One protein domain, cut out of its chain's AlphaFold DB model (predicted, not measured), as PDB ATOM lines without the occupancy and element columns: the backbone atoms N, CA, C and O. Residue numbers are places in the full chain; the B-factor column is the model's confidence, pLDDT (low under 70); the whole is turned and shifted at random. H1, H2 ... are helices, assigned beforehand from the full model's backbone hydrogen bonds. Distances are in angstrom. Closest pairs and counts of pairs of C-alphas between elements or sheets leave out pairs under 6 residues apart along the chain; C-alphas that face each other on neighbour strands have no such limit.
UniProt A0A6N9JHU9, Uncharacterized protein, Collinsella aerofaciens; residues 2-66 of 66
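AT A GLANCE: This is residues 2 to 66 of the 66 residues of an uncharacterized protein of Collinsella aerofaciens (UniProt A0A6N9JHU9). A lone helix, H3, lies toward one end of a strung-out chain, with residues 61 to 66 folding back along it, and a long link separates it from a small helical hairpin of H1 and H2. A tail sticks out beyond the hairpin in residues 2 to 8, and there is no shared core. The printed part has 65 residues with three named helices, in the order H1, H2, H3, and no named strand; its class is all helix, though under half of the residues, 28 of 65, are in named elements. The whole is extended, with a radius of gyration of the C-alphas of 17.5 A, and elongated, with spans of 51 by 29 by 24 A.

IN THESE COORDINATES: Find C-alpha 51 at (48.443, -49.916, 52.161); from there H3, residues 51 to 60, runs 14.6 A to C-alpha 60 at (49.549, -36.010, 56.562). Go back to C-alpha 17 at (28.392, -34.909, 40.528), where H1, residues 17 to 25, begins its 12.1 A. H2, residues 27 to 35, is also 12.1 A long.

HOW THE PARTS SIT: Look first at H3, which touches no helix: it is apart from H1 and from H2. H1 and H2 form a helical hairpin over a tight link of 1 residue. They touch, and their closest C-alphas, those of Arg 22 and Ala 29, are 5.1 A apart. They run opposite ways at a steep tilt of 40 degrees. In H1, H2 and H3 every O i to N i+4 pair is within hydrogen-bond range.

THE WHOLE: The two C-alphas farthest apart, those of Val 4 and Ala 66, are 51.4 A apart. The printed part has no cut. The link from H2 to H3 is long, 15 residues; residues 41 to 52, of which 51 and 52 belong to H3, stand free. The mean pLDDT of the printed part is 85.3, and residues 2 to 14 are under 70.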
ATOM      1  N   SER A   2       6.650 -32.739  47.787       54.84
ATOM      2  CA  SER A   2       6.586 -32.284  46.395       54.84
ATOM      3  C   SER A   2       7.785 -32.786  45.586       54.84
ATOM      4  O   SER A   2       8.779 -32.089  45.428       54.84
ATOM      5  N   HIS A   3       7.644 -33.983  45.022       58.72
ATOM      6  CA  HIS A   3       8.470 -34.529  43.936       58.72
ATOM      7  C   HIS A   3       8.205 -33.843  42.570       58.72
ATOM      8  O   HIS A   3       8.420 -34.443  41.526       58.72
ATOM      9  N   VAL A   4       7.666 -32.618  42.544       50.88
ATOM     10  CA  VAL A   4       6.950 -32.082  41.364       50.88
ATOM     11  C   VAL A   4       7.772 -31.068  40.549       50.88
ATOM     12  O   VAL A   4       7.298 -30.603  39.525       50.88
ATOM     13  N   ASN A   5       9.013 -30.742  40.937       51.88
ATOM     14  CA  ASN A   5       9.844 -29.805  40.162       51.88
ATOM     15  C   ASN A   5      11.294 -30.271  39.968       51.88
ATOM     16  O   ASN A   5      12.253 -29.549  40.233       51.88
ATOM     17  N   SER A   6      11.462 -31.510  39.529       59.66
ATOM     18  CA  SER A   6      12.730 -31.954  38.964       59.66
ATOM     19  C   SER A   6      12.407 -32.671  37.672       59.66
ATOM     20  O   SER A   6      12.157 -33.874  37.663       59.66
ATOM     21  N   GLU A   7      12.372 -31.923  36.572       53.84
ATOM     22  CA  GLU A   7      12.670 -32.552  35.293       53.84
ATOM     23  C   GLU A   7      14.006 -33.295  35.465       53.84
ATOM     24  O   GLU A   7      14.960 -32.709  35.996       53.84
ATOM     25  N   PRO A   8      14.108 -34.585  35.105       54.94
ATOM     26  CA  PRO A   8      15.409 -35.225  35.075       54.94
ATOM     27  C   PRO A   8      16.255 -34.416  34.092       54.94
ATOM     28  O   PRO A   8      15.874 -34.266  32.933       54.94
ATOM     29  N   CYS A   9      17.370 -33.848  34.557       58.06
ATOM     30  CA  CYS A   9      18.300 -33.127  33.698       58.06
ATOM     31  C   CYS A   9      18.921 -34.149  32.730       58.06
ATOM     32  O   CYS A   9      19.961 -34.748  33.008       58.06
ATOM     33  N   GLY A  10      18.223 -34.427  31.626       54.16
ATOM     34  CA  GLY A  10      18.518 -35.538  30.718       54.16
ATOM     35  C   GLY A  10      19.896 -35.445  30.064       54.16
ATOM     36  O   GLY A  10      20.419 -36.452  29.602       54.16
ATOM     37  N   ALA A  11      20.518 -34.263  30.085       56.19
ATOM     38  CA  ALA A  11      21.850 -34.015  29.541       56.19
ATOM     39  C   ALA A  11      22.997 -34.604  30.387       56.19
ATOM     40  O   ALA A  11      24.108 -34.742  29.885       56.19
ATOM     41  N   LEU A  12      22.746 -34.953  31.656       58.50
ATOM     42  CA  LEU A  12      23.778 -35.389  32.609       58.50
ATOM     43  C   LEU A  12      23.572 -36.820  33.119       58.50
ATOM     44  O   LEU A  12      24.185 -37.212  34.112       58.50
ATOM     45  N   GLY A  13      22.721 -37.614  32.463       63.84
ATOM     46  CA  GLY A  13      22.529 -39.018  32.820       63.84
ATOM     47  C   GLY A  13      23.878 -39.739  32.917       63.84
ATOM     48  O   GLY A  13      24.634 -39.758  31.952       63.84
ATOM     49  N   PHE A  14      24.177 -40.305  34.092       68.12
ATOM     50  CA  PHE A  14      25.438 -40.985  34.439       68.12
ATOM     51  C   PHE A  14      26.687 -40.099  34.625       68.12
ATOM     52  O   PHE A  14      27.770 -40.632  34.882       68.12
ATOM     53  N   ALA A  15      26.579 -38.768  34.556       82.81
ATOM     54  CA  ALA A  15      27.681 -37.889  34.938       82.81
ATOM     55  C   ALA A  15      27.933 -37.973  36.452       82.81
ATOM     56  O   ALA A  15      26.999 -37.991  37.256       82.81
ATOM     57  N   THR A  16      29.205 -37.987  36.856       88.25
ATOM     58  CA  THR A  16      29.544 -37.813  38.272       88.25
ATOM     59  C   THR A  16      29.090 -36.424  38.729       88.25
ATOM     60  O   THR A  16      29.085 -35.492  37.916       88.25
ATOM     61  N   PRO A  17      28.757 -36.228  40.016       88.25
ATOM     62  CA  PRO A  17      28.392 -34.909  40.528       88.25
ATOM     63  C   PRO A  17      29.428 -33.827  40.194       88.25
ATOM     64  O   PRO A  17      29.051 -32.733  39.797       88.25
ATOM     65  N   ALA A  18      30.727 -34.143  40.247       91.25
ATOM     66  CA  ALA A  18      31.794 -33.213  39.867       91.25
ATOM     67  C   ALA A  18      31.751 -32.835  38.373       91.25
ATOM     68  O   ALA A  18      31.945 -31.673  38.023       91.25
ATOM     69  N   ARG A  19      31.458 -33.791  37.481       91.56
ATOM     70  CA  ARG A  19      31.317 -33.531  36.037       91.56
ATOM     71  C   ARG A  19      30.070 -32.721  35.718       91.56
ATOM     72  O   ARG A  19      30.149 -31.784  34.932       91.56
ATOM     73  N   ALA A  20      28.952 -33.046  36.360       90.81
ATOM     74  CA  ALA A  20      27.732 -32.253  36.288       90.81
ATOM     75  C   ALA A  20      27.978 -30.811  36.754       90.81
ATOM     76  O   ALA A  20      27.622 -29.864  36.062       90.81
ATOM     77  N   PHE A  21      28.662 -30.643  37.883       91.31
ATOM     78  CA  PHE A  21      28.963 -29.339  38.463       91.31
ATOM     79  C   PHE A  21      29.861 -28.487  37.555       91.31
ATOM     80  O   PHE A  21      29.547 -27.327  37.294       91.31
ATOM     81  N   ARG A  22      30.917 -29.085  36.983       92.94
ATOM     82  CA  ARG A  22      31.758 -28.442  35.956       92.94
ATOM     83  C   ARG A  22      30.960 -28.069  34.708       92.94
ATOM     84  O   ARG A  22      31.125 -26.970  34.198       92.94
ATOM     85  N   ALA A  23      30.068 -28.940  34.238       91.44
ATOM     86  CA  ALA A  23      29.222 -28.644  33.083       91.44
ATOM     87  C   ALA A  23      28.249 -27.477  33.341       91.44
ATOM     88  O   ALA A  23      27.893 -26.764  32.408       91.44
ATOM     89  N   MET A  24      27.831 -27.272  34.595       91.06
ATOM     90  CA  MET A  24      26.896 -26.211  34.980       91.06
ATOM     91  C   MET A  24      27.571 -24.857  35.237       91.06
ATOM     92  O   MET A  24      26.960 -23.831  34.947       91.06
ATOM     93  N   LEU A  25      28.786 -24.837  35.797       92.88
ATOM     94  CA  LEU A  25      29.430 -23.606  36.289       92.88
ATOM     95  C   LEU A  25      30.810 -23.321  35.669       92.88
ATOM     96  O   LEU A  25      31.429 -22.314  35.997       92.88
ATOM     97  N   GLY A  26      31.308 -24.188  34.784       94.12
ATOM     98  CA  GLY A  26      32.573 -23.984  34.077       94.12
ATOM     99  C   GLY A  26      33.776 -23.841  35.015       94.12
ATOM    100  O   GLY A  26      33.966 -24.649  35.928       94.12
ATOM    101  N   GLU A  27      34.586 -22.807  34.779       96.38
ATOM    102  CA  GLU A  27      35.843 -22.555  35.498       96.38
ATOM    103  C   GLU A  27      35.646 -22.297  36.995       96.38
ATOM    104  O   GLU A  27      36.477 -22.720  37.793       96.38
ATOM    105  N   ASP A  28      34.524 -21.701  37.408       96.88
ATOM    106  CA  ASP A  28      34.246 -21.481  38.832       96.88
ATOM    107  C   ASP A  28      34.071 -22.818  39.571       96.88
ATOM    108  O   ASP A  28      34.573 -23.003  40.683       96.88
ATOM    109  N   ALA A  29      33.419 -23.797  38.933       96.12
ATOM    110  CA  ALA A  29      33.360 -25.157  39.461       96.12
ATOM    111  C   ALA A  29      34.726 -25.845  39.430       96.12
ATOM    112  O   ALA A  29      35.038 -26.593  40.355       96.12
ATOM    113  N   ALA A  30      35.534 -25.622  38.392       95.69
ATOM    114  CA  ALA A  30      36.877 -26.189  38.322       95.69
ATOM    115  C   ALA A  30      37.757 -25.677  39.474       95.69
ATOM    116  O   ALA A  30      38.318 -26.493  40.204       95.69
ATOM    117  N   ALA A  31      37.784 -24.361  39.694       96.81
ATOM    118  CA  ALA A  31      38.530 -23.724  40.775       96.81
ATOM    119  C   ALA A  31      38.061 -24.194  42.157       96.81
ATOM    120  O   ALA A  31      38.880 -24.488  43.028       96.81
ATOM    121  N   LEU A  32      36.745 -24.319  42.359       96.38
ATOM    122  CA  LEU A  32      36.205 -24.806  43.626       96.38
ATOM    123  C   LEU A  32      36.598 -26.264  43.884       96.38
ATOM    124  O   LEU A  32      37.042 -26.601  44.978       96.38
ATOM    125  N   LEU A  33      36.431 -27.137  42.890       96.25
ATOM    126  CA  LEU A  33      36.749 -28.556  43.035       96.25
ATOM    127  C   LEU A  33      38.246 -28.774  43.269       96.25
ATOM    128  O   LEU A  33      38.593 -29.604  44.104       96.25
ATOM    129  N   ASP A  34      39.108 -28.009  42.602       95.69
ATOM    130  CA  ASP A  34      40.555 -28.028  42.837       95.69
ATOM    131  C   ASP A  34      40.904 -27.606  44.272       95.69
ATOM    132  O   ASP A  34      41.617 -28.323  44.973       95.69
ATOM    133  N   ALA A  35      40.292 -26.528  44.774       96.81
ATOM    134  CA  ALA A  35      40.480 -26.082  46.156       96.81
ATOM    135  C   ALA A  35      40.056 -27.134  47.203       96.81
ATOM    136  O   ALA A  35      40.635 -27.195  48.288       96.81
ATOM    137  N   TYR A  36      39.068 -27.978  46.886       93.62
ATOM    138  CA  TYR A  36      38.654 -29.111  47.724       93.62
ATOM    139  C   TYR A  36      39.421 -30.415  47.440       93.62
ATOM    140  O   TYR A  36      39.147 -31.427  48.088       93.62
ATOM    141  N   GLY A  37      40.353 -30.429  46.482       92.19
ATOM    142  CA  GLY A  37      41.086 -31.631  46.074       92.19
ATOM    143  C   GLY A  37      40.221 -32.684  45.367       92.19
ATOM    144  O   GLY A  37      40.540 -33.873  45.398       92.19
ATOM    145  N   VAL A  38      39.104 -32.285  44.752       94.19
ATOM    146  CA  VAL A  38      38.163 -33.188  44.072       94.19
ATOM    147  C   VAL A  38      38.514 -33.311  42.587       94.19
ATOM    148  O   VAL A  38      38.193 -32.451  41.762       94.19
ATOM    149  N   GLY A  39      39.114 -34.442  42.223       91.38
ATOM    150  CA  GLY A  39      39.504 -34.782  40.855       91.38
ATOM    151  C   GLY A  39      38.928 -36.117  40.383       91.38
ATOM    152  O   GLY A  39      38.545 -36.964  41.187       91.38
ATOM    153  N   ASP A  40      38.874 -36.304  39.063       88.94
ATOM    154  CA  ASP A  40      38.672 -37.638  38.497       88.94
ATOM    155  C   ASP A  40      39.992 -38.416  38.605       88.94
ATOM    156  O   ASP A  40      41.043 -37.899  38.229       88.94
ATOM    157  N   VAL A  41      39.937 -39.661  39.082       88.12
ATOM    158  CA  VAL A  41      41.099 -40.558  39.158       88.12
ATOM    159  C   VAL A  41      40.902 -41.694  38.152       88.12
ATOM    160  O   VAL A  41      39.868 -42.371  38.210       88.12
ATOM    161  N   PRO A  42      41.837 -41.918  37.209       89.50
ATOM    162  CA  PRO A  42      41.776 -43.067  36.316       89.50
ATOM    163  C   PRO A  42      41.773 -44.375  37.106       89.50
ATOM    164  O   PRO A  42      42.484 -44.518  38.096       89.50
ATOM    165  N   LEU A  43      41.010 -45.370  36.646       87.19
ATOM    166  CA  LEU A  43      40.903 -46.649  37.355       87.19
ATOM    167  C   LEU A  43      42.264 -47.349  37.526       87.19
ATOM    168  O   LEU A  43      42.485 -47.994  38.543       87.19
ATOM    169  N   GLY A  44      43.169 -47.207  36.552       92.25
ATOM    170  CA  GLY A  44      44.519 -47.778  36.617       92.25
ATOM    171  C   GLY A  44      45.425 -47.128  37.668       92.25
ATOM    172  O   GLY A  44      46.368 -47.768  38.119       92.25
ATOM    173  N   ASP A  45      45.099 -45.906  38.086       89.88
ATOM    174  CA  ASP A  45      45.855 -45.147  39.087       89.88
ATOM    175  C   ASP A  45      45.238 -45.282  40.489       89.88
ATOM    176  O   ASP A  45      45.775 -44.767  41.473       89.88
ATOM    177  N   LEU A  46      44.094 -45.969  40.598       89.19
ATOM    178  CA  LEU A  46      43.396 -46.154  41.858       89.19
ATOM    179  C   LEU A  46      44.057 -47.266  42.676       89.19
ATOM    180  O   LEU A  46      43.941 -48.455  42.374       89.19
ATOM    181  N   ASP A  47      44.713 -46.873  43.761       90.56
ATOM    182  CA  ASP A  47      45.254 -47.809  44.737       90.56
ATOM    183  C   ASP A  47      44.126 -48.370  45.613       90.56
ATOM    184  O   ASP A  47      43.607 -47.702  46.503       90.56
ATOM    185  N   LEU A  48      43.723 -49.608  45.335       90.81
ATOM    186  CA  LEU A  48      42.723 -50.338  46.118       90.81
ATOM    187  C   LEU A  48      43.351 -51.211  47.211       90.81
ATOM    188  O   LEU A  48      42.654 -52.002  47.851       90.81
ATOM    189  N   THR A  49      44.666 -51.116  47.415       92.56
ATOM    190  CA  THR A  49      45.334 -51.893  48.453       92.56
ATOM    191  C   THR A  49      45.065 -51.283  49.832       92.56
ATOM    192  O   THR A  49      44.959 -50.062  49.970       92.56
ATOM    193  N   PRO A  50      45.024 -52.097  50.902       90.12
ATOM    194  CA  PRO A  50      44.946 -51.569  52.264       90.12
ATOM    195  C   PRO A  50      46.103 -50.618  52.624       90.12
ATOM    196  O   PRO A  50      45.940 -49.746  53.477       90.12
ATOM    197  N   GLY A  51      47.258 -50.754  51.956       91.88
ATOM    198  CA  GLY A  51      48.443 -49.916  52.161       91.88
ATOM    199  C   GLY A  51      48.239 -48.438  51.816       91.88
ATOM    200  O   GLY A  51      48.956 -47.592  52.354       91.88
ATOM    201  N   LEU A  52      47.221 -48.109  51.007       93.19
ATOM    202  CA  LEU A  52      46.830 -46.728  50.707       93.19
ATOM    203  C   LEU A  52      46.616 -45.904  51.984       93.19
ATOM    204  O   LEU A  52      46.994 -44.733  52.040       93.19
ATOM    205  N   ILE A  53      46.001 -46.508  53.004       92.81
ATOM    206  CA  ILE A  53      45.622 -45.810  54.235       92.81
ATOM    207  C   ILE A  53      46.873 -45.364  54.994       92.81
ATOM    208  O   ILE A  53      46.965 -44.202  55.383       92.81
ATOM    209  N   GLU A  54      47.852 -46.256  55.154       94.19
ATOM    210  CA  GLU A  54      49.122 -45.946  55.819       94.19
ATOM    211  C   GLU A  54      49.927 -44.891  55.056       94.19
ATOM    212  O   GLU A  54      50.448 -43.959  55.667       94.19
ATOM    213  N   ARG A  55      49.963 -44.961  53.717       93.38
ATOM    214  CA  ARG A  55      50.599 -43.919  52.894       93.38
ATOM    215  C   ARG A  55      49.940 -42.555  53.110       93.38
ATOM    216  O   ARG A  55      50.629 -41.586  53.411       93.38
ATOM    217  N   ALA A  56      48.612 -42.490  53.009       93.19
ATOM    218  CA  ALA A  56      47.868 -41.243  53.183       93.19
ATOM    219  C   ALA A  56      48.015 -40.670  54.605       93.19
ATOM    220  O   ALA A  56      47.992 -39.455  54.793       93.19
ATOM    221  N   ARG A  57      48.163 -41.534  55.619       94.19
ATOM    222  CA  ARG A  57      48.494 -41.130  56.994       94.19
ATOM    223  C   ARG A  57      49.887 -40.515  57.067       94.19
ATOM    224  O   ARG A  57      50.017 -39.399  57.562       94.19
ATOM    225  N   ALA A  58      50.896 -41.184  56.517       95.62
ATOM    226  CA  ALA A  58      52.266 -40.682  56.498       95.62
ATOM    227  C   ALA A  58      52.388 -39.329  55.771       95.62
ATOM    228  O   ALA A  58      53.064 -38.433  56.270       95.62
ATOM    229  N   GLU A  59      51.687 -39.144  54.647       94.25
ATOM    230  CA  GLU A  59      51.641 -37.873  53.903       94.25
ATOM    231  C   GLU A  59      51.062 -36.715  54.731       94.25
ATOM    232  O   GLU A  59      51.525 -35.580  54.616       94.25
ATOM    233  N   ARG A  60      50.084 -36.994  55.604       94.50
ATOM    234  CA  ARG A  60      49.549 -36.010  56.562       94.50
ATOM    235  C   ARG A  60      50.403 -35.852  57.825       94.50
ATOM    236  O   ARG A  60      50.174 -34.914  58.584       94.50
ATOM    237  N   GLY A  61      51.371 -36.742  58.057       96.56
ATOM    238  CA  GLY A  61      52.163 -36.806  59.290       96.56
ATOM    239  C   GLY A  61      51.469 -37.529  60.453       96.56
ATOM    240  O   GLY A  61      51.886 -37.378  61.600       96.56
ATOM    241  N   ASP A  62      50.418 -38.305  60.176       96.44
ATOM    242  CA  ASP A  62      49.707 -39.100  61.178       96.44
ATOM    243  C   ASP A  62      50.550 -40.311  61.625       96.44
ATOM    244  O   ASP A  62      51.317 -40.887  60.850       96.44
ATOM    245  N   ALA A  63      50.367 -40.757  62.872       94.94
ATOM    246  CA  ALA A  63      51.005 -41.979  63.369       94.94
ATOM    247  C   ALA A  63      50.485 -43.241  62.636       94.94
ATOM    248  O   ALA A  63      49.311 -43.250  62.234       94.94
ATOM    249  N   PRO A  64      51.295 -44.314  62.515       91.19
ATOM    250  CA  PRO A  64      50.875 -45.575  61.895       91.19
ATOM    251  C   PRO A  64      49.658 -46.213  62.573       91.19
ATOM    252  O   PRO A  64      49.430 -46.008  63.772       91.19
ATOM    253  N   LEU A  65      48.882 -47.001  61.826       86.25
ATOM    254  CA  LEU A  65      47.898 -47.910  62.420       86.25
ATOM    255  C   LEU A  65      48.622 -49.027  63.192       86.25
ATOM    256  O   LEU A  65      49.586 -49.608  62.697       86.25
ATOM    257  N   ALA A  66      48.161 -49.291  64.417       82.44
ATOM    258  CA  ALA A  66      48.637 -50.380  65.271       82.44
ATOM    259  C   ALA A  66      47.963 -51.716  64.930       82.44
ATOM    260  O   ALA A  66      46.790 -51.683  64.484       82.44
TER     261      ALA A  66